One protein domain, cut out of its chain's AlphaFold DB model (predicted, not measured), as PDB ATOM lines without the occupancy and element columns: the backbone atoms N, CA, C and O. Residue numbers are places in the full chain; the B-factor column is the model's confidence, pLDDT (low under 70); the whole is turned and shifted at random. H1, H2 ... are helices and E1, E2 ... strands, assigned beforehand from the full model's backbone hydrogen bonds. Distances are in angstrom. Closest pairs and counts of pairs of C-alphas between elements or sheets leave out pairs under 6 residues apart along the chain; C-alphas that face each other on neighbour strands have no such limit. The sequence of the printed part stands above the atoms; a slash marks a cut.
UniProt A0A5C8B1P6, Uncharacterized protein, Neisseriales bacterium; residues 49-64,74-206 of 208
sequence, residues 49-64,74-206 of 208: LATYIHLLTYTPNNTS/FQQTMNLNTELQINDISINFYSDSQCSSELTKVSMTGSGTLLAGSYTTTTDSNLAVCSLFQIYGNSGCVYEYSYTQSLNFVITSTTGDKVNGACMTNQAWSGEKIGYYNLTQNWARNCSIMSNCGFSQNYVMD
ATOM      1  N   LEU A  49       4.526 -13.304  26.776       93.56
ATOM      2  CA  LEU A  49       4.960 -13.455  25.387       93.56
ATOM      3  C   LEU A  49       6.482 -13.565  25.226       93.56
ATOM      4  O   LEU A  49       6.961 -14.552  24.679       93.56
ATOM      5  N   ALA A  50       7.250 -12.591  25.721       91.81
ATOM      6  CA  ALA A  50       8.711 -12.615  25.602       91.81
ATOM      7  C   ALA A  50       9.310 -13.862  26.274       91.81
ATOM      8  O   ALA A  50      10.215 -14.499  25.735       91.81
ATOM      9  N   THR A  51       8.741 -14.251  27.420       91.44
ATOM     10  CA  THR A  51       9.106 -15.492  28.114       91.44
ATOM     11  C   THR A  51       8.811 -16.716  27.247       91.44
ATOM     12  O   THR A  51       9.680 -17.567  27.090       91.44
ATOM     13  N   TYR A  52       7.620 -16.803  26.651       93.88
ATOM     14  CA  TYR A  52       7.252 -17.924  25.789       93.88
ATOM     15  C   TYR A  52       8.167 -18.040  24.566       93.88
ATOM     16  O   TYR A  52       8.652 -19.133  24.290       93.88
ATOM     17  N   ILE A  53       8.474 -16.925  23.893       94.88
ATOM     18  CA  ILE A  53       9.404 -16.897  22.752       94.88
ATOM     19  C   ILE A  53      10.775 -17.452  23.157       94.88
ATOM     20  O   ILE A  53      11.368 -18.221  22.404       94.88
ATOM     21  N   HIS A  54      11.262 -17.120  24.357       91.44
ATOM     22  CA  HIS A  54      12.541 -17.623  24.864       91.44
ATOM     23  C   HIS A  54      12.545 -19.136  25.145       91.44
ATOM     24  O   HIS A  54      13.605 -19.756  25.139       91.44
ATOM     25  N   LEU A  55      11.375 -19.738  25.376       92.31
ATOM     26  CA  LEU A  55      11.233 -21.186  25.559       92.31
ATOM     27  C   LEU A  55      11.158 -21.950  24.228       92.31
ATOM     28  O   LEU A  55      11.224 -23.182  24.232       92.31
ATOM     29  N   LEU A  56      11.008 -21.257  23.097       93.06
ATOM     30  CA  LEU A  56      11.038 -21.869  21.771       93.06
ATOM     31  C   LEU A  56      12.481 -22.155  21.345       93.06
ATOM     32  O   LEU A  56      13.418 -21.435  21.686       93.06
ATOM     33  N   THR A  57      12.657 -23.187  20.527       91.81
ATOM     34  CA  THR A  57      13.934 -23.423  19.849       91.81
ATOM     35  C   THR A  57      13.978 -22.616  18.558       91.81
ATOM     36  O   THR A  57      13.157 -22.840  17.673       91.81
ATOM     37  N   TYR A  58      14.944 -21.705  18.434       90.62
ATOM     38  CA  TYR A  58      15.157 -20.899  17.230       90.62
ATOM     39  C   TYR A  58      16.237 -21.504  16.322       90.62
ATOM     40  O   TYR A  58      17.355 -21.775  16.766       90.62
ATOM     41  N   THR A  59      15.914 -21.662  15.038       86.88
ATOM     42  CA  THR A  59      16.846 -22.064  13.974       86.88
ATOM     43  C   THR A  59      16.832 -21.008  12.861       86.88
ATOM     44  O   THR A  59      15.789 -20.798  12.249       86.88
ATOM     45  N   PRO A  60      17.950 -20.323  12.558       84.31
ATOM     46  CA  PRO A  60      17.973 -19.290  11.521       84.31
ATOM     47  C   PRO A  60      17.844 -19.882  10.105       84.31
ATOM     48  O   PRO A  60      18.334 -20.981   9.843       84.31
ATOM     49  N   ASN A  61      17.283 -19.103   9.167       61.81
ATOM     50  CA  ASN A  61      16.985 -19.496   7.771       61.81
ATOM     51  C   ASN A  61      18.190 -20.003   6.936       61.81
ATOM     52  O   ASN A  61      18.000 -20.496   5.829       61.81
ATOM     53  N   ASN A  62      19.421 -19.927   7.456       49.69
ATOM     54  CA  ASN A  62      20.658 -20.328   6.768       49.69
ATOM     55  C   ASN A  62      21.361 -21.550   7.383       49.69
ATOM     56  O   ASN A  62      22.515 -21.834   7.063       49.69
ATOM     57  N   THR A  63      20.683 -22.296   8.251       43.03
ATOM     58  CA  THR A  63      21.181 -23.583   8.740       43.03
ATOM     59  C   THR A  63      20.042 -24.581   8.792       43.03
ATOM     60  O   THR A  63      19.270 -24.595   9.744       43.03
ATOM     61  N   SER A  64      19.975 -25.472   7.806       37.53
ATOM     62  CA  SER A  64      19.279 -26.747   7.942       37.53
ATOM     63  C   SER A  64      20.040 -27.612   8.949       37.53
ATOM     64  O   SER A  64      20.835 -28.484   8.603       37.53
ATOM     65  N   PHE A  74       6.162 -34.853  19.007       86.88
ATOM     66  CA  PHE A  74       6.122 -33.979  17.863       86.88
ATOM     67  C   PHE A  74       5.839 -32.541  18.299       86.88
ATOM     68  O   PHE A  74       5.290 -32.302  19.378       86.88
ATOM     69  N   GLN A  75       6.265 -31.585  17.481       90.00
ATOM     70  CA  GLN A  75       6.270 -30.168  17.836       90.00
ATOM     71  C   GLN A  75       5.588 -29.320  16.758       90.00
ATOM     72  O   GLN A  75       5.482 -29.724  15.597       90.00
ATOM     73  N   GLN A  76       5.144 -28.129  17.157       93.44
ATOM     74  CA  GLN A  76       4.699 -27.080  16.250       93.44
ATOM     75  C   GLN A  76       5.917 -26.253  15.841       93.44
ATOM     76  O   GLN A  76       6.666 -25.778  16.694       93.44
ATOM     77  N   THR A  77       6.100 -26.051  14.541       94.50
ATOM     78  CA  THR A  77       7.129 -25.157  13.996       94.50
ATOM     79  C   THR A  77       6.481 -23.963  13.307       94.50
ATOM     80  O   THR A  77       5.546 -24.118  12.526       94.50
ATOM     81  N   MET A  78       6.964 -22.765  13.615       95.56
ATOM     82  CA  MET A  78       6.572 -21.505  12.992       95.56
ATOM     83  C   MET A  78       7.723 -21.014  12.119       95.56
ATOM     84  O   MET A  78       8.808 -20.770  12.645       95.56
ATOM     85  N   ASN A  79       7.503 -20.867  10.815       94.00
ATOM     86  CA  ASN A  79       8.511 -20.348   9.890       94.00
ATOM     87  C   ASN A  79       8.244 -18.882   9.558       94.00
ATOM     88  O   ASN A  79       7.096 -18.477   9.367       94.00
ATOM     89  N   LEU A  80       9.319 -18.107   9.459       94.25
ATOM     90  CA  LEU A  80       9.295 -16.695   9.102       94.25
ATOM     91  C   LEU A  80      10.329 -16.407   8.020       94.25
ATOM     92  O   LEU A  80      11.522 -16.683   8.202       94.25
ATOM     93  N   ASN A  81       9.898 -15.779   6.932       92.31
ATOM     94  CA  ASN A  81      10.801 -15.277   5.899       92.31
ATOM     95  C   ASN A  81      11.369 -13.897   6.249       92.31
ATOM     96  O   ASN A  81      12.495 -13.577   5.861       92.31
ATOM     97  N   THR A  82      10.625 -13.093   7.010       91.94
ATOM     98  CA  THR A  82      11.028 -11.754   7.450       91.94
ATOM     99  C   THR A  82      10.765 -11.547   8.938       91.94
ATOM    100  O   THR A  82       9.973 -12.254   9.562       91.94
ATOM    101  N   GLU A  83      11.470 -10.577   9.527       93.88
ATOM    102  CA  GLU A  83      11.239 -10.184  10.916       93.88
ATOM    103  C   GLU A  83       9.782  -9.751  11.129       93.88
ATOM    104  O   GLU A  83       9.222  -9.000  10.327       93.88
ATOM    105  N   LEU A  84       9.185 -10.210  12.229       95.00
ATOM    106  CA  LEU A  84       7.816  -9.895  12.607       95.00
ATOM    107  C   LEU A  84       7.758  -9.397  14.051       95.00
ATOM    108  O   LEU A  84       8.106 -10.114  14.992       95.00
ATOM    109  N   GLN A  85       7.266  -8.174  14.225       96.31
ATOM    110  CA  GLN A  85       6.929  -7.634  15.538       96.31
ATOM    111  C   GLN A  85       5.528  -8.089  15.935       96.31
ATOM    112  O   GLN A  85       4.563  -7.884  15.194       96.31
ATOM    113  N   ILE A  86       5.413  -8.692  17.113       96.56
ATOM    114  CA  ILE A  86       4.183  -9.314  17.601       96.56
ATOM    115  C   ILE A  86       3.821  -8.816  18.992       96.56
ATOM    116  O   ILE A  86       4.689  -8.447  19.784       96.56
ATOM    117  N   ASN A  87       2.523  -8.809  19.283       95.81
ATOM    118  CA  ASN A  87       2.005  -8.472  20.607       95.81
ATOM    119  C   ASN A  87       1.193  -9.593  21.263       95.81
ATOM    120  O   ASN A  87       0.876  -9.501  22.453       95.81
ATOM    121  N   ASP A  88       0.881 -10.652  20.515       95.50
ATOM    122  CA  ASP A  88       0.150 -11.809  21.013       95.50
ATOM    123  C   ASP A  88       0.517 -13.086  20.247       95.50
ATOM    124  O   ASP A  88       0.599 -13.098  19.015       95.50
ATOM    125  N   ILE A  89       0.683 -14.172  20.999       96.06
ATOM    126  CA  ILE A  89       0.568 -15.545  20.506       96.06
ATOM    127  C   ILE A  89      -0.582 -16.180  21.272       96.06
ATOM    128  O   ILE A  89      -0.513 -16.344  22.492       96.06
ATOM    129  N   SER A  90      -1.625 -16.562  20.553       94.62
ATOM    130  CA  SER A  90      -2.777 -17.259  21.101       94.62
ATOM    131  C   SER A  90      -2.824 -18.700  20.618       94.62
ATOM    132  O   SER A  90      -2.501 -18.997  19.469       94.62
ATOM    133  N   ILE A  91      -3.271 -19.591  21.494       94.19
ATOM    134  CA  ILE A  91      -3.633 -20.962  21.147       94.19
ATOM    135  C   ILE A  91      -5.106 -21.127  21.491       94.19
ATOM    136  O   ILE A  91      -5.495 -21.000  22.659       94.19
ATOM    137  N   ASN A  92      -5.920 -21.375  20.470       93.44
ATOM    138  CA  ASN A  92      -7.342 -21.629  20.647       93.44
ATOM    139  C   ASN A  92      -7.567 -23.137  20.677       93.44
ATOM    140  O   ASN A  92      -6.987 -23.874  19.879       93.44
ATOM    141  N   PHE A  93      -8.433 -23.578  21.578       91.81
ATOM    142  CA  PHE A  93      -8.796 -24.974  21.774       91.81
ATOM    143  C   PHE A  93     -10.268 -25.152  21.426       91.81
ATOM    144  O   PHE A  93     -11.100 -24.321  21.796       91.81
ATOM    145  N   TYR A  94     -10.603 -26.241  20.745       93.38
ATOM    146  CA  TYR A  94     -11.932 -26.473  20.189       93.38
ATOM    147  C   TYR A  94     -12.478 -27.835  20.602       93.38
ATOM    148  O   TYR A  94     -11.734 -28.794  20.808       93.38
ATOM    149  N   SER A  95     -13.803 -27.908  20.720       92.69
ATOM    150  CA  SER A  95     -14.527 -29.129  21.109       92.69
ATOM    151  C   SER A  95     -14.823 -30.059  19.940       92.69
ATOM    152  O   SER A  95     -15.231 -31.195  20.158       92.69
ATOM    153  N   ASP A  96     -14.623 -29.589  18.714       93.56
ATOM    154  CA  ASP A  96     -14.779 -30.334  17.471       93.56
ATOM    155  C   ASP A  96     -13.441 -30.445  16.735       93.56
ATOM    156  O   ASP A  96     -12.481 -29.765  17.066       93.56
ATOM    157  N   SER A  97     -13.380 -31.296  15.713       94.25
ATOM    158  CA  SER A  97     -12.165 -31.512  14.916       94.25
ATOM    159  C   SER A  97     -11.924 -30.468  13.819       94.25
ATOM    160  O   SER A  97     -10.914 -30.555  13.124       94.25
ATOM    161  N   GLN A  98     -12.845 -29.524  13.608       94.94
ATOM    162  CA  GLN A  98     -12.813 -28.554  12.504       94.94
ATOM    163  C   GLN A  98     -12.442 -27.140  12.969       94.94
ATOM    164  O   GLN A  98     -12.494 -26.203  12.175       94.94
ATOM    165  N   CYS A  99     -12.067 -26.974  14.241       95.56
ATOM    166  CA  CYS A  99     -11.785 -25.677  14.849       95.56
ATOM    167  C   CYS A  99     -12.945 -24.675  14.707       95.56
ATOM    168  O   CYS A  99     -12.731 -23.497  14.422       95.56
ATOM    169  N   SER A 100     -14.185 -25.144  14.873       96.00
ATOM    170  CA  SER A 100     -15.391 -24.327  14.660       96.00
ATOM    171  C   SER A 100     -16.100 -23.906  15.953       96.00
ATOM    172  O   SER A 100     -16.718 -22.845  16.003       96.00
ATOM    173  N   SER A 101     -15.983 -24.704  17.011       94.31
ATOM    174  CA  SER A 101     -16.648 -24.545  18.307       94.31
ATOM    175  C   SER A 101     -15.597 -24.352  19.399       94.31
ATOM    176  O   SER A 101     -15.157 -25.312  20.045       94.31
ATOM    177  N   GLU A 102     -15.156 -23.098  19.558       92.12
ATOM    178  CA  GLU A 102     -14.126 -22.704  20.527       92.12
ATOM    179  C   GLU A 102     -14.557 -23.091  21.948       92.12
ATOM    180  O   GLU A 102     -15.624 -22.701  22.425       92.12
ATOM    181  N   LEU A 103     -13.717 -23.877  22.621       88.12
ATOM    182  CA  LEU A 103     -13.839 -24.179  24.044       88.12
ATOM    183  C   LEU A 103     -13.243 -23.052  24.874       88.12
ATOM    184  O   LEU A 103     -13.846 -22.585  25.838       88.12
ATOM    185  N   THR A 104     -12.013 -22.673  24.535       87.81
ATOM    186  CA  THR A 104     -11.262 -21.646  25.244       87.81
ATOM    187  C   THR A 104     -10.049 -21.204  24.433       87.81
ATOM    188  O   THR A 104      -9.714 -21.790  23.403       87.81
ATOM    189  N   LYS A 105      -9.351 -20.199  24.953       89.00
ATOM    190  CA  LYS A 105      -8.129 -19.652  24.388       89.00
ATOM    191  C   LYS A 105      -7.150 -19.297  25.492       89.00
ATOM    192  O   LYS A 105      -7.529 -18.704  26.503       89.00
ATOM    193  N   VAL A 106      -5.882 -19.594  25.247       89.56
ATOM    194  CA  VAL A 106      -4.761 -19.072  26.029       89.56
ATOM    195  C   VAL A 106      -4.021 -18.055  25.176       89.56
ATOM    196  O   VAL A 106      -3.674 -18.348  24.037       89.56
ATOM    197  N   SER A 107      -3.769 -16.878  25.741       91.12
ATOM    198  CA  SER A 107      -3.073 -15.780  25.072       91.12
ATOM    199  C   SER A 107      -1.810 -15.410  25.842       91.12
ATOM    200  O   SER A 107      -1.837 -15.175  27.055       91.12
ATOM    201  N   MET A 108      -0.694 -15.363  25.126       93.06
ATOM    202  CA  MET A 108       0.588 -14.868  25.605       93.06
ATOM    203  C   MET A 108       0.790 -13.491  24.994       93.06
ATOM    204  O   MET A 108       1.059 -13.376  23.802       93.06
ATOM    205  N   THR A 109       0.621 -12.454  25.810       92.81
ATOM    206  CA  THR A 109       0.575 -11.057  25.390       92.81
ATOM    207  C   THR A 109       1.804 -10.289  25.871       92.81
ATOM    208  O   THR A 109       2.490 -10.653  26.831       92.81
ATOM    209  N   GLY A 110       2.118  -9.203  25.179       92.00
ATOM    210  CA  GLY A 110       3.238  -8.338  25.526       92.00
ATOM    211  C   GLY A 110       3.845  -7.723  24.283       92.00
ATOM    212  O   GLY A 110       3.142  -7.459  23.318       92.00
ATOM    213  N   SER A 111       5.149  -7.498  24.315       90.56
ATOM    214  CA  SER A 111       5.940  -7.121  23.150       90.56
ATOM    215  C   SER A 111       6.911  -8.261  22.852       90.56
ATOM    216  O   SER A 111       7.446  -8.892  23.768       90.56
ATOM    217  N   GLY A 112       7.069  -8.584  21.574       92.88
ATOM    218  CA  GLY A 112       7.969  -9.622  21.100       92.88
ATOM    219  C   GLY A 112       8.408  -9.345  19.670       92.88
ATOM    220  O   GLY A 112       7.684  -8.742  18.880       92.88
ATOM    221  N   THR A 113       9.612  -9.791  19.325       94.06
ATOM    222  CA  THR A 113      10.126  -9.743  17.953       94.06
ATOM    223  C   THR A 113      10.587 -11.136  17.562       94.06
ATOM    224  O   THR A 113      11.407 -11.737  18.257       94.06
ATOM    225  N   LEU A 114      10.050 -11.647  16.457       94.50
ATOM    226  CA  LEU A 114      10.487 -12.890  15.839       94.50
ATOM    227  C   LEU A 114      11.383 -12.544  14.648       94.50
ATOM    228  O   LEU A 114      10.920 -11.994  13.654       94.50
ATOM    229  N   LEU A 115      12.671 -12.865  14.744       94.50
ATOM    230  CA  LEU A 115      13.613 -12.789  13.624       94.50
ATOM    231  C   LEU A 115      13.283 -13.841  12.559       94.50
ATOM    232  O   LEU A 115      12.779 -14.909  12.898       94.50
ATOM    233  N   ALA A 116      13.659 -13.591  11.302       93.81
ATOM    234  CA  ALA A 116      13.538 -14.575  10.226       93.81
ATOM    235  C   ALA A 116      14.234 -15.907  10.596       93.81
ATOM    236  O   ALA A 116      15.369 -15.918  11.092       93.81
ATOM    237  N   GLY A 117      13.554 -17.031  10.382       91.56
ATOM    238  CA  GLY A 117      13.958 -18.349  10.877       91.56
ATOM    239  C   GLY A 117      12.768 -19.251  11.189       91.56
ATOM    240  O   GLY A 117      11.614 -18.895  10.956       91.56
ATOM    241  N   SER A 118      13.062 -20.402  11.782       92.50
ATOM    242  CA  SER A 118      12.081 -21.336  12.329       92.50
ATOM    243  C   SER A 118      12.098 -21.293  13.855       92.50
ATOM    244  O   SER A 118      13.163 -21.374  14.470       92.50
ATOM    245  N   TYR A 119      10.920 -21.217  14.467       94.12
ATOM    246  CA  TYR A 119      10.715 -21.358  15.907       94.12
ATOM    247  C   TYR A 119       9.916 -22.626  16.173       94.12
ATOM    248  O   TYR A 119       8.767 -22.735  15.749       94.12
ATOM    249  N   THR A 120      10.505 -23.577  16.886       93.44
ATOM    250  CA  THR A 120       9.864 -24.853  17.219       93.44
ATOM    251  C   THR A 120       9.511 -24.892  18.700       93.44
ATOM    252  O   THR A 120      10.326 -24.524  19.552       93.44
ATOM    253  N   THR A 121       8.297 -25.339  19.019       93.25
ATOM    254  CA  THR A 121       7.871 -25.549  20.405       93.25
ATOM    255  C   THR A 121       8.740 -26.590  21.105       93.25
ATOM    256  O   THR A 121       9.272 -27.515  20.492       93.25
ATOM    257  N   THR A 122       8.875 -26.446  22.417       89.56
ATOM    258  CA  THR A 122       9.601 -27.358  23.297       89.56
ATOM    259  C   THR A 122       8.665 -27.907  24.369       89.56
ATOM    260  O   THR A 122       7.543 -27.428  24.552       89.56
ATOM    261  N   THR A 123       9.134 -28.900  25.132       87.81
ATOM    262  CA  THR A 123       8.400 -29.345  26.329       87.81
ATOM    263  C   THR A 123       8.141 -28.177  27.281       87.81
ATOM    264  O   THR A 123       7.020 -28.039  27.765       87.81
ATOM    265  N   ASP A 124       9.125 -27.300  27.485       88.00
ATOM    266  CA  ASP A 124       9.002 -26.176  28.414       88.00
ATOM    267  C   ASP A 124       8.028 -25.111  27.903       88.00
ATOM    268  O   ASP A 124       7.193 -24.632  28.671       88.00
ATOM    269  N   SER A 125       8.059 -24.783  26.604       91.81
ATOM    270  CA  SER A 125       7.095 -23.835  26.030       91.81
ATOM    271  C   SER A 125       5.665 -24.375  26.131       91.81
ATOM    272  O   SER A 125       4.744 -23.650  26.505       91.81
ATOM    273  N   ASN A 126       5.468 -25.666  25.853       90.75
ATOM    274  CA  ASN A 126       4.153 -26.304  25.916       90.75
ATOM    275  C   ASN A 126       3.636 -26.410  27.362       90.75
ATOM    276  O   ASN A 126       2.466 -26.127  27.624       90.75
ATOM    277  N   LEU A 127       4.509 -26.723  28.326       86.56
ATOM    278  CA  LEU A 127       4.168 -26.681  29.751       86.56
ATOM    279  C   LEU A 127       3.819 -25.261  30.216       86.56
ATOM    280  O   LEU A 127       2.880 -25.094  30.999       86.56
ATOM    281  N   ALA A 128       4.523 -24.240  29.715       87.88
ATOM    282  CA  ALA A 128       4.222 -22.846  30.024       87.88
ATOM    283  C   ALA A 128       2.812 -22.459  29.553       87.88
ATOM    284  O   ALA A 128       2.049 -21.914  30.351       87.88
ATOM    285  N   VAL A 129       2.415 -22.822  28.328       88.69
ATOM    286  CA  VAL A 129       1.038 -22.621  27.827       88.69
ATOM    287  C   VAL A 129       0.024 -23.289  28.744       88.69
ATOM    288  O   VAL A 129      -0.935 -22.660  29.186       88.69
ATOM    289  N   CYS A 130       0.249 -24.553  29.085       83.75
ATOM    290  CA  CYS A 130      -0.677 -25.276  29.941       83.75
ATOM    291  C   CYS A 130      -0.809 -24.700  31.349       83.75
ATOM    292  O   CYS A 130      -1.870 -24.824  31.957       83.75
ATOM    293  N   SER A 131       0.241 -24.070  31.880       80.25
ATOM    294  CA  SER A 131       0.174 -23.394  33.181       80.25
ATOM    295  C   SER A 131      -0.769 -22.183  33.175       80.25
ATOM    296  O   SER A 131      -1.303 -21.814  34.223       80.25
ATOM    297  N   LEU A 132      -1.017 -21.601  31.996       80.00
ATOM    298  CA  LEU A 132      -1.951 -20.493  31.796       80.00
ATOM    299  C   LEU A 132      -3.402 -20.967  31.628       80.00
ATOM    300  O   LEU A 132      -4.325 -20.158  31.713       80.00
ATOM    301  N   PHE A 133      -3.623 -22.262  31.407       74.69
ATOM    302  CA  PHE A 133      -4.955 -22.825  31.254       74.69
ATOM    303  C   PHE A 133      -5.659 -22.882  32.616       74.69
ATOM    304  O   PHE A 133      -5.286 -23.677  33.482       74.69
ATOM    305  N   GLN A 134      -6.675 -22.036  32.811       67.06
ATOM    306  CA  GLN A 134      -7.495 -21.997  34.022       67.06
ATOM    307  C   GLN A 134      -8.977 -22.104  33.665       67.06
ATOM    308  O   GLN A 134      -9.559 -21.169  33.120       67.06
ATOM    309  N   ILE A 135      -9.608 -23.229  34.006       64.25
ATOM    310  CA  ILE A 135     -11.051 -23.427  33.816       64.25
ATOM    311  C   ILE A 135     -11.695 -23.847  35.140       64.25
ATOM    312  O   ILE A 135     -11.238 -24.772  35.811       64.25
ATOM    313  N   TYR A 136     -12.764 -23.139  35.525       62.56
ATOM    314  CA  TYR A 136     -13.540 -23.367  36.754       62.56
ATOM    315  C   TYR A 136     -12.684 -23.488  38.035       62.56
ATOM    316  O   TYR A 136     -12.986 -24.284  38.920       62.56
ATOM    317  N   GLY A 137     -11.602 -22.705  38.135       59.50
ATOM    318  CA  GLY A 137     -10.693 -22.703  39.292       59.50
ATOM    319  C   GLY A 137      -9.656 -23.833  39.312       59.50
ATOM    320  O   GLY A 137      -8.841 -23.880  40.231       59.50
ATOM    321  N   ASN A 138      -9.643 -24.710  38.303       55.62
ATOM    322  CA  ASN A 138      -8.614 -25.730  38.108       55.62
ATOM    323  C   ASN A 138      -7.574 -25.247  37.090       55.62
ATOM    324  O   ASN A 138      -7.924 -24.552  36.136       55.62
ATOM    325  N   SER A 139      -6.308 -25.623  37.285       60.12
ATOM    326  CA  SER A 139      -5.186 -25.235  36.421       60.12
ATOM    327  C   SER A 139      -4.515 -26.443  35.764       60.12
ATOM    328  O   SER A 139      -4.518 -27.544  36.322       60.12
ATOM    329  N   GLY A 140      -3.917 -26.229  34.591       66.12
ATOM    330  CA  GLY A 140      -3.054 -27.201  33.916       66.12
ATOM    331  C   GLY A 140      -3.676 -27.911  32.710       66.12
ATOM    332  O   GLY A 140      -4.888 -27.897  32.492       66.12
ATOM    333  N   CYS A 141      -2.815 -28.602  31.955       67.75
ATOM    334  CA  CYS A 141      -3.145 -29.336  30.727       67.75
ATOM    335  C   CYS A 141      -4.240 -30.433  30.912       67.75
ATOM    336  O   CYS A 141      -4.786 -30.908  29.925       67.75
ATOM    337  N   VAL A 142      -4.601 -30.875  32.135       64.12
ATOM    338  CA  VAL A 142      -5.581 -31.976  32.360       64.12
ATOM    339  C   VAL A 142      -6.951 -31.687  31.735       64.12
ATOM    340  O   VAL A 142      -7.593 -32.583  31.183       64.12
ATOM    341  N   TYR A 143      -7.428 -30.449  31.876       64.38
ATOM    342  CA  TYR A 143      -8.769 -30.086  31.428       64.38
ATOM    343  C   TYR A 143      -8.803 -29.855  29.917       64.38
ATOM    344  O   TYR A 143      -9.701 -30.366  29.253       64.38
ATOM    345  N   GLU A 144      -7.791 -29.166  29.378       70.88
ATOM    346  CA  GLU A 144      -7.523 -29.101  27.935       70.88
ATOM    347  C   GLU A 144      -7.576 -30.512  27.335       70.88
ATOM    348  O   GLU A 144      -8.404 -30.810  26.475       70.88
ATOM    349  N   TYR A 145      -6.820 -31.431  27.929       74.69
ATOM    350  CA  TYR A 145      -6.692 -32.790  27.436       74.69
ATOM    351  C   TYR A 145      -8.025 -33.560  27.345       74.69
ATOM    352  O   TYR A 145      -8.175 -34.452  26.514       74.69
ATOM    353  N   SER A 146      -9.011 -33.269  28.195       78.00
ATOM    354  CA  SER A 146     -10.243 -34.074  28.258       78.00
ATOM    355  C   SER A 146     -11.305 -33.668  27.234       78.00
ATOM    356  O   SER A 146     -12.130 -34.501  26.858       78.00
ATOM    357  N   TYR A 147     -11.303 -32.408  26.790       81.88
ATOM    358  CA  TYR A 147     -12.372 -31.851  25.950       81.88
ATOM    359  C   TYR A 147     -11.889 -31.380  24.579       81.88
ATOM    360  O   TYR A 147     -12.695 -31.328  23.649       81.88
ATOM    361  N   THR A 148     -10.601 -31.060  24.438       89.38
ATOM    362  CA  THR A 148     -10.046 -30.591  23.170       89.38
ATOM    363  C   THR A 148     -10.049 -31.706  22.123       89.38
ATOM    364  O   THR A 148      -9.547 -32.815  22.348       89.38
ATOM    365  N   GLN A 149     -10.592 -31.389  20.949       92.38
ATOM    366  CA  GLN A 149     -10.526 -32.219  19.743       92.38
ATOM    367  C   GLN A 149      -9.680 -31.591  18.630       92.38
ATOM    368  O   GLN A 149      -9.193 -32.293  17.735       92.38
ATOM    369  N   SER A 150      -9.472 -30.283  18.673       94.94
ATOM    370  CA  SER A 150      -8.511 -29.610  17.814       94.94
ATOM    371  C   SER A 150      -8.026 -28.323  18.456       94.94
ATOM    372  O   SER A 150      -8.639 -27.796  19.387       94.94
ATOM    373  N   LEU A 151      -6.925 -27.800  17.938       94.50
ATOM    374  CA  LEU A 151      -6.382 -26.514  18.349       94.50
ATOM    375  C   LEU A 151      -5.809 -25.766  17.149       94.50
ATOM    376  O   LEU A 151      -5.563 -26.356  16.097       94.50
ATOM    377  N   ASN A 152      -5.605 -24.464  17.280       95.75
ATOM    378  CA  ASN A 152      -4.811 -23.710  16.319       95.75
ATOM    379  C   ASN A 152      -3.982 -22.634  17.017       95.75
ATOM    380  O   ASN A 152      -4.296 -22.192  18.121       95.75
ATOM    381  N   PHE A 153      -2.917 -22.219  16.342       96.81
ATOM    382  CA  PHE A 153      -2.103 -21.080  16.743       96.81
ATOM    383  C   PHE A 153      -2.582 -19.836  16.003       96.81
ATOM    384  O   PHE A 153      -2.882 -19.893  14.812       96.81
ATOM    385  N   VAL A 154      -2.626 -18.701  16.689       97.38
ATOM    386  CA  VAL A 154      -2.931 -17.395  16.103       97.38
ATOM    387  C   VAL A 154      -1.877 -16.407  16.572       97.38
ATOM    388  O   VAL A 154      -1.687 -16.221  17.770       97.38
ATOM    389  N   ILE A 155      -1.197 -15.767  15.628       97.50
ATOM    390  CA  ILE A 155      -0.171 -14.761  15.906       97.50
ATOM    391  C   ILE A 155      -0.743 -13.397  15.548       97.50
ATOM    392  O   ILE A 155      -1.238 -13.225  14.434       97.50
ATOM    393  N   THR A 156      -0.677 -12.438  16.472       97.31
ATOM    394  CA  THR A 156      -1.096 -11.053  16.215       97.31
ATOM    395  C   THR A 156       0.125 -10.140  16.199       97.31
ATOM    396  O   THR A 156       0.921 -10.119  17.146       97.31
ATOM    397  N   SER A 157       0.290  -9.391  15.111       96.12
ATOM    398  CA  SER A 157       1.352  -8.400  14.977       96.12
ATOM    399  C   SER A 157       1.075  -7.162  15.837       96.12
ATOM    400  O   SER A 157      -0.061  -6.884  16.233       96.12
ATOM    401  N   THR A 158       2.097  -6.340  16.063       95.38
ATOM    402  CA  THR A 158       1.926  -5.026  16.711       95.38
ATOM    403  C   THR A 158       1.033  -4.068  15.910       95.38
ATOM    404  O   THR A 158       0.439  -3.163  16.497       95.38
ATOM    405  N   THR A 159       0.882  -4.281  14.596       94.06
ATOM    406  CA  THR A 159      -0.049  -3.549  13.716       94.06
ATOM    407  C   THR A 159      -1.491  -4.064  13.791       94.06
ATOM    408  O   THR A 159      -2.396  -3.399  13.290       94.06
ATOM    409  N   GLY A 160      -1.727  -5.204  14.450       93.25
ATOM    410  CA  GLY A 160      -3.043  -5.835  14.602       93.25
ATOM    411  C   GLY A 160      -3.380  -6.884  13.537       93.25
ATOM    412  O   GLY A 160      -4.461  -7.473  13.596       93.25
ATOM    413  N   ASP A 161      -2.470  -7.143  12.596       94.94
ATOM    414  CA  ASP A 161      -2.620  -8.192  11.589       94.94
ATOM    415  C   ASP A 161      -2.549  -9.570  12.249       94.94
ATOM    416  O   ASP A 161      -1.764  -9.794  13.171       94.94
ATOM    417  N   LYS A 162      -3.380 -10.506  11.780       95.88
ATOM    418  CA  LYS A 162      -3.466 -11.857  12.343       95.88
ATOM    419  C   LYS A 162      -3.055 -12.910  11.334       95.88
ATOM    420  O   LYS A 162      -3.629 -12.983  10.248       95.88
ATOM    421  N   VAL A 163      -2.152 -13.787  11.751       96.12
ATOM    422  CA  VAL A 163      -1.804 -15.008  11.024       96.12
ATOM    423  C   VAL A 163      -2.424 -16.186  11.759       96.12
ATOM    424  O   VAL A 163      -2.091 -16.454  12.913       96.12
ATOM    425  N   ASN A 164      -3.357 -16.871  11.100       95.31
ATOM    426  CA  ASN A 164      -4.019 -18.046  11.655       95.31
ATOM    427  C   ASN A 164      -3.316 -19.306  11.149       95.31
ATOM    428  O   ASN A 164      -3.206 -19.519   9.942       95.31
ATOM    429  N   GLY A 165      -2.877 -20.148  12.076       93.31
ATOM    430  CA  GLY A 165      -2.418 -21.495  11.783       93.31
ATOM    431  C   GLY A 165      -3.568 -22.389  11.318       93.31
ATOM    432  O   GLY A 165      -4.749 -22.117  11.570       93.31
ATOM    433  N   ALA A 166      -3.207 -23.481  10.646       94.06
ATOM    434  CA  ALA A 166      -4.157 -24.513  10.262       94.06
ATOM    435  C   ALA A 166      -4.821 -25.141  11.499       94.06
ATOM    436  O   ALA A 166      -4.252 -25.155  12.591       94.06
ATOM    437  N   CYS A 167      -6.019 -25.697  11.311       95.69
ATOM    438  CA  CYS A 167      -6.656 -26.482  12.357       95.69
ATOM    439  C   CYS A 167      -5.859 -27.770  12.602       95.69
ATOM    440  O   CYS A 167      -5.778 -28.640  11.731       95.69
ATOM    441  N   MET A 168      -5.263 -27.885  13.783       95.12
ATOM    442  CA  MET A 168      -4.501 -29.051  14.206       95.12
ATOM    443  C   MET A 168      -5.480 -30.060  14.791       95.12
ATOM    444  O   MET A 168      -6.097 -29.818  15.824       95.12
ATOM    445  N   THR A 169      -5.646 -31.191  14.115       94.00
ATOM    446  CA  THR A 169      -6.450 -32.320  14.587       94.00
ATOM    447  C   THR A 169      -5.773 -33.623  14.186       94.00
ATOM    448  O   THR A 169      -5.046 -33.668  13.188       94.00
ATOM    449  N   ASN A 170      -6.012 -34.687  14.948       87.88
ATOM    450  CA  ASN A 170      -5.579 -36.027  14.588       87.88
ATOM    451  C   ASN A 170      -6.649 -37.061  14.952       87.88
ATOM    452  O   ASN A 170      -6.971 -37.290  16.119       87.88
ATOM    453  N   GLN A 171      -7.202 -37.719  13.935       80.81
ATOM    454  CA  GLN A 171      -8.276 -38.695  14.120       80.81
ATOM    455  C   GLN A 171      -7.809 -39.972  14.829       80.81
ATOM    456  O   GLN A 171      -8.622 -40.619  15.486       80.81
ATOM    457  N   ALA A 172      -6.517 -40.315  14.763       82.75
ATOM    458  CA  ALA A 172      -5.974 -41.480  15.464       82.75
ATOM    459  C   ALA A 172      -6.006 -41.328  16.999       82.75
ATOM    460  O   ALA A 172      -5.949 -42.327  17.713       82.75
ATOM    461  N   TRP A 173      -6.142 -40.093  17.500       78.94
ATOM    462  CA  TRP A 173      -6.025 -39.728  18.916       78.94
ATOM    463  C   TRP A 173      -7.287 -39.064  19.490       78.94
ATOM    464  O   TRP A 173      -7.245 -38.437  20.555       78.94
ATOM    465  N   SER A 174      -8.424 -39.201  18.793       82.19
ATOM    466  CA  SER A 174      -9.676 -38.500  19.121       82.19
ATOM    467  C   SER A 174      -9.459 -36.985  19.247       82.19
ATOM    468  O   SER A 174      -9.888 -36.353  20.217       82.19
ATOM    469  N   GLY A 175      -8.728 -36.427  18.281       88.50
ATOM    470  CA  GLY A 175      -8.358 -35.022  18.206       88.50
ATOM    471  C   GLY A 175      -6.887 -34.742  18.500       88.50
ATOM    472  O   GLY A 175      -6.108 -35.656  18.744       88.50
ATOM    473  N   GLU A 176      -6.514 -33.463  18.478       92.12
ATOM    474  CA  GLU A 176      -5.171 -32.990  18.846       92.12
ATOM    475  C   GLU A 176      -5.220 -32.167  20.136       92.12
ATOM    476  O   GLU A 176      -6.191 -31.451  20.378       92.12
ATOM    477  N   LYS A 177      -4.185 -32.321  20.962       90.19
ATOM    478  CA  LYS A 177      -4.075 -31.785  22.328       90.19
ATOM    479  C   LYS A 177      -2.618 -31.455  22.633       90.19
ATOM    480  O   LYS A 177      -1.717 -31.991  21.985       90.19
ATOM    481  N   ILE A 178      -2.375 -30.672  23.679       91.00
ATOM    482  CA  ILE A 178      -1.020 -30.495  24.218       91.00
ATOM    483  C   ILE A 178      -0.791 -31.564  25.294       91.00
ATOM    484  O   ILE A 178      -1.350 -31.509  26.388       91.00
ATOM    485  N   GLY A 179       0.021 -32.578  24.992       89.00
ATOM    486  CA  GLY A 179       0.109 -33.755  25.854       89.00
ATOM    487  C   GLY A 179       1.370 -34.595  25.705       89.00
ATOM    488  O   GLY A 179       2.294 -34.280  24.956       89.00
ATOM    489  N   TYR A 180       1.399 -35.681  26.478       86.62
ATOM    490  CA  TYR A 180       2.379 -36.750  26.331       86.62
ATOM    491  C   TYR A 180       1.740 -37.892  25.537       86.62
ATOM    492  O   TYR A 180       0.855 -38.586  26.048       86.62
ATOM    493  N   TYR A 181       2.216 -38.112  24.315       85.38
ATOM    494  CA  TYR A 181       1.794 -39.204  23.442       85.38
ATOM    495  C   TYR A 181       2.768 -40.381  23.518       85.38
ATOM    496  O   TYR A 181       3.976 -40.228  23.343       85.38
ATOM    497  N   ASN A 182       2.250 -41.583  23.752       83.94
ATOM    498  CA  ASN A 182       2.996 -42.822  23.577       83.94
ATOM    499  C   ASN A 182       2.634 -43.435  22.225       83.94
ATOM    500  O   ASN A 182       1.695 -44.222  22.116       83.94
ATOM    501  N   LEU A 183       3.403 -43.078  21.198       80.00
ATOM    502  CA  LEU A 183       3.150 -43.496  19.817       80.00
ATOM    503  C   LEU A 183       3.250 -45.018  19.626       80.00
ATOM    504  O   LEU A 183       2.559 -45.584  18.789       80.00
ATOM    505  N   THR A 184       4.085 -45.697  20.417       82.75
ATOM    506  CA  THR A 184       4.271 -47.153  20.326       82.75
ATOM    507  C   THR A 184       3.085 -47.923  20.900       82.75
ATOM    508  O   THR A 184       2.715 -48.968  20.375       82.75
ATOM    509  N   GLN A 185       2.502 -47.429  21.993       82.38
ATOM    510  CA  GLN A 185       1.401 -48.092  22.699       82.38
ATOM    511  C   GLN A 185       0.030 -47.472  22.399       82.38
ATOM    512  O   GLN A 185      -0.965 -47.915  22.966       82.38
ATOM    513  N   ASN A 186      -0.019 -46.469  21.519       83.75
ATOM    514  CA  ASN A 186      -1.227 -45.779  21.075       83.75
ATOM    515  C   ASN A 186      -2.119 -45.277  22.228       83.75
ATOM    516  O   ASN A 186      -3.332 -45.479  22.239       83.75
ATOM    517  N   TRP A 187      -1.507 -44.649  23.233       84.94
ATOM    518  CA  TRP A 187      -2.227 -43.938  24.291       84.94
ATOM    519  C   TRP A 187      -1.551 -42.603  24.590       84.94
ATOM    520  O   TRP A 187      -0.351 -42.430  24.383       84.94
ATOM    521  N   ALA A 188      -2.346 -41.639  25.032       85.38
ATOM    522  CA  ALA A 188      -1.869 -40.320  25.396       85.38
ATOM    523  C   ALA A 188      -2.408 -39.951  26.777       85.38
ATOM    524  O   ALA A 188      -3.372 -40.543  27.280       85.38
ATOM    525  N   ARG A 189      -1.733 -39.012  27.428       83.81
ATOM    526  CA  ARG A 189      -2.132 -38.492  28.732       83.81
ATOM    527  C   ARG A 189      -1.699 -37.045  28.865       83.81
ATOM    528  O   ARG A 189      -0.890 -36.538  28.087       83.81
ATOM    529  N   ASN A 190      -2.158 -36.444  29.948       84.25
ATOM    530  CA  ASN A 190      -1.687 -35.144  30.360       84.25
ATOM    531  C   ASN A 190      -0.142 -35.082  30.512       84.25
ATOM    532  O   ASN A 190       0.445 -35.955  31.158       84.25
ATOM    533  N   CYS A 191       0.505 -34.045  29.970       82.12
ATOM    534  CA  CYS A 191       1.930 -33.799  30.193       82.12
ATOM    535  C   CYS A 191       2.184 -33.132  31.568       82.12
ATOM    536  O   CYS A 191       1.269 -32.674  32.254       82.12
ATOM    537  N   SER A 192       3.436 -33.134  32.029       76.31
ATOM    538  CA  SER A 192       3.840 -32.629  33.349       76.31
ATOM    539  C   SER A 192       5.332 -32.309  33.343       76.31
ATOM    540  O   SER A 192       6.036 -32.716  32.428       76.31
ATOM    541  N   ILE A 193       5.860 -31.692  34.402       71.44
ATOM    542  CA  ILE A 193       7.314 -31.488  34.538       71.44
ATOM    543  C   ILE A 193       8.132 -32.796  34.491       71.44
ATOM    544  O   ILE A 193       9.333 -32.759  34.261       71.44
ATOM    545  N   MET A 194       7.500 -33.957  34.721       69.75
ATOM    546  CA  MET A 194       8.148 -35.274  34.682       69.75
ATOM    547  C   MET A 194       7.903 -36.035  33.367       69.75
ATOM    548  O   MET A 194       8.312 -37.189  33.241       69.75
ATOM    549  N   SER A 195       7.198 -35.448  32.398       75.00
ATOM    550  CA  SER A 195       6.878 -36.099  31.123       75.00
ATOM    551  C   SER A 195       6.821 -35.093  29.978       75.00
ATOM    552  O   SER A 195       6.083 -34.118  30.082       75.00
ATOM    553  N   ASN A 196       7.511 -35.386  28.871       82.25
ATOM    554  CA  ASN A 196       7.574 -34.524  27.686       82.25
ATOM    555  C   ASN A 196       6.197 -34.006  27.244       82.25
ATOM    556  O   ASN A 196       5.193 -34.712  27.358       82.25
ATOM    557  N   CYS A 197       6.178 -32.792  26.703       86.00
ATOM    558  CA  CYS A 197       4.959 -32.130  26.264       86.00
ATOM    559  C   CYS A 197       5.054 -31.727  24.789       86.00
ATOM    560  O   CYS A 197       6.009 -31.062  24.376       86.00
ATOM    561  N   GLY A 198       4.071 -32.134  23.994       90.25
ATOM    562  CA  GLY A 198       4.006 -31.840  22.567       90.25
ATOM    563  C   GLY A 198       2.691 -32.298  21.959       90.25
ATOM    564  O   GLY A 198       1.657 -32.280  22.625       90.25
ATOM    565  N   PHE A 199       2.754 -32.696  20.696       91.00
ATOM    566  CA  PHE A 199       1.596 -33.002  19.864       91.00
ATOM    567  C   PHE A 199       1.650 -34.439  19.343       91.00
ATOM    568  O   PHE A 199       2.697 -35.098  19.380       91.00
ATOM    569  N   SER A 200       0.523 -34.921  18.825       90.12
ATOM    570  CA  SER A 200       0.415 -36.279  18.287       90.12
ATOM    571  C   SER A 200       1.158 -36.483  16.959       90.12
ATOM    572  O   SER A 200       1.453 -37.621  16.585       90.12
ATOM    573  N   GLN A 201       1.469 -35.391  16.256       89.31
ATOM    574  CA  GLN A 201       2.219 -35.333  14.997       89.31
ATOM    575  C   GLN A 201       2.899 -33.966  14.830       89.31
ATOM    576  O   GLN A 201       2.611 -33.031  15.576       89.31
ATOM    577  N   ASN A 202       3.836 -33.847  13.882       89.75
ATOM    578  CA  ASN A 202       4.482 -32.559  13.614       89.75
ATOM    579  C   ASN A 202       3.503 -31.629  12.907       89.75
ATOM    580  O   ASN A 202       2.798 -32.044  11.983       89.75
ATOM    581  N   TYR A 203       3.535 -30.363  13.297       92.69
ATOM    582  CA  TYR A 203       2.764 -29.315  12.654       92.69
ATOM    583  C   TYR A 203       3.667 -28.158  12.262       92.69
ATOM    584  O   TYR A 203       4.685 -27.882  12.900       92.69
ATOM    585  N   VAL A 204       3.293 -27.496  11.175       92.00
ATOM    586  CA  VAL A 204       4.038 -26.380  10.603       92.00
ATOM    587  C   VAL A 204       3.050 -25.276  10.268       92.00
ATOM    588  O   VAL A 204       1.958 -25.546   9.770       92.00
ATOM    589  N   MET A 205       3.426 -24.037  10.567       93.81
ATOM    590  CA  MET A 205       2.731 -22.847  10.094       93.81
ATOM    591  C   MET A 205       3.749 -21.835   9.579       93.81
ATOM    592  O   MET A 205       4.795 -21.636  10.197       93.81
ATOM    593  N   ASP A 206       3.421 -21.183   8.474       93.62
ATOM    594  CA  ASP A 206       4.224 -20.105   7.910       93.62
ATOM    595  C   ASP A 206       3.577 -18.769   8.298       93.62
ATOM    596  O   ASP A 206       2.360 -18.610   8.176       93.62
TER     597      ASP A 206
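AT A GLANCE: This is residues 49 to 64 and 74 to 206 of the 208 residues of an uncharacterized protein of Neisseriales bacterium (UniProt A0A5C8B1P6). Two twisted sheets, only partly face to face, are joined at one end like a C, where the long strands E3 and E4 bend sharply and lead over to the smaller sheet of E2 and E5 with E1 and E10. H1 and H2 cover one side of the larger sheet, and at the other end of the C sit H3 and the small hairpin of E8 and E9. The printed part has 149 residues with three named helices and ten named strands, in the order H1 E1 E2 E3 E4 E5 H2 H3 E6 E7 E8 E9 E10, and its class is mixed. The larger sheet runs E4 E3 E6 E7, antiparallel; the smaller runs E1 E5 E2 E10, mixed. The whole is compact, with a radius of gyration of the C-alphas of 14.8 A and spans of 39 by 34 by 29 A.

IN THESE COORDINATES: H1, residues 49 to 55, begins at C-alpha 49 (4.960, -13.455, 25.387). E1 is residues 57 to 59 and E2 residues 76 to 80. E3, residues 84 to 94, and E4, residues 102 to 114, each measure 26.9 A. E5 is residues 117 to 120, H2 residues 123 to 132, 14.7 A, and H3 residues 141 to 147. E6, residues 150 to 157, measures 23.6 A. E7 is residues 162 to 164, E8 residues 180 to 182 and E9 residues 187 to 189. E10, residues 203 to 206, ends at C-alpha 206 (4.224, -20.105, 7.910).

HOW THE PARTS SIT: The hairpin E3 and E4 bends, by 71 degrees at residue 87 and by 91 degrees at residue 111; N 91 and O 106 are 2.9 A apart. E3 and E6 are antiparallel, with N 90 and O 154 at 2.8 A. The hairpin E6 and E7 has N 155 and O 163 at 2.9 A. This sheet is twisted, and H1 and H2 on its same face make two layers, helices over one face of a sheet. H1 stands up from it at a height over the sheet of 8.4 A; the C-alphas of Leu 49 and Met 108 are its closest to E4, 4.6 A. H1 and H2 touch, closest at C-alphas 55 and 125, 4.9 A, a shallow tilt of 30 degrees, opposite ways. H3 only grazes the sheet with residues 144 to 147. In the other sheet, N 59 and O 118 of antiparallel E1 and E5 are 2.8 A apart, N 78 and O 119 of antiparallel E2 and E5 2.8 A, and N 77 and O 203 of parallel E2 and E10 2.8 A. E7 and E10 are only just apart, closest C-alphas 8.4 A. In the hairpin E8 and E9, N 182 and O 187 are 2.8 A apart. Every O i to N i+4 pair is within hydrogen-bond range in H1 and H2, and 2 of 3 in H3.

THE WHOLE: The C-alphas farthest apart, those of Asn 62 and Tyr 136, are 45.6 A apart. Residues 65 to 73 are not printed, and C-alphas 64 and 74 are 18.0 A apart across the cut. The links E7 to E8 and E9 to E10 are long. The model's pLDDT is under 70 at residues 61 to 64, 134 to 143 and 194.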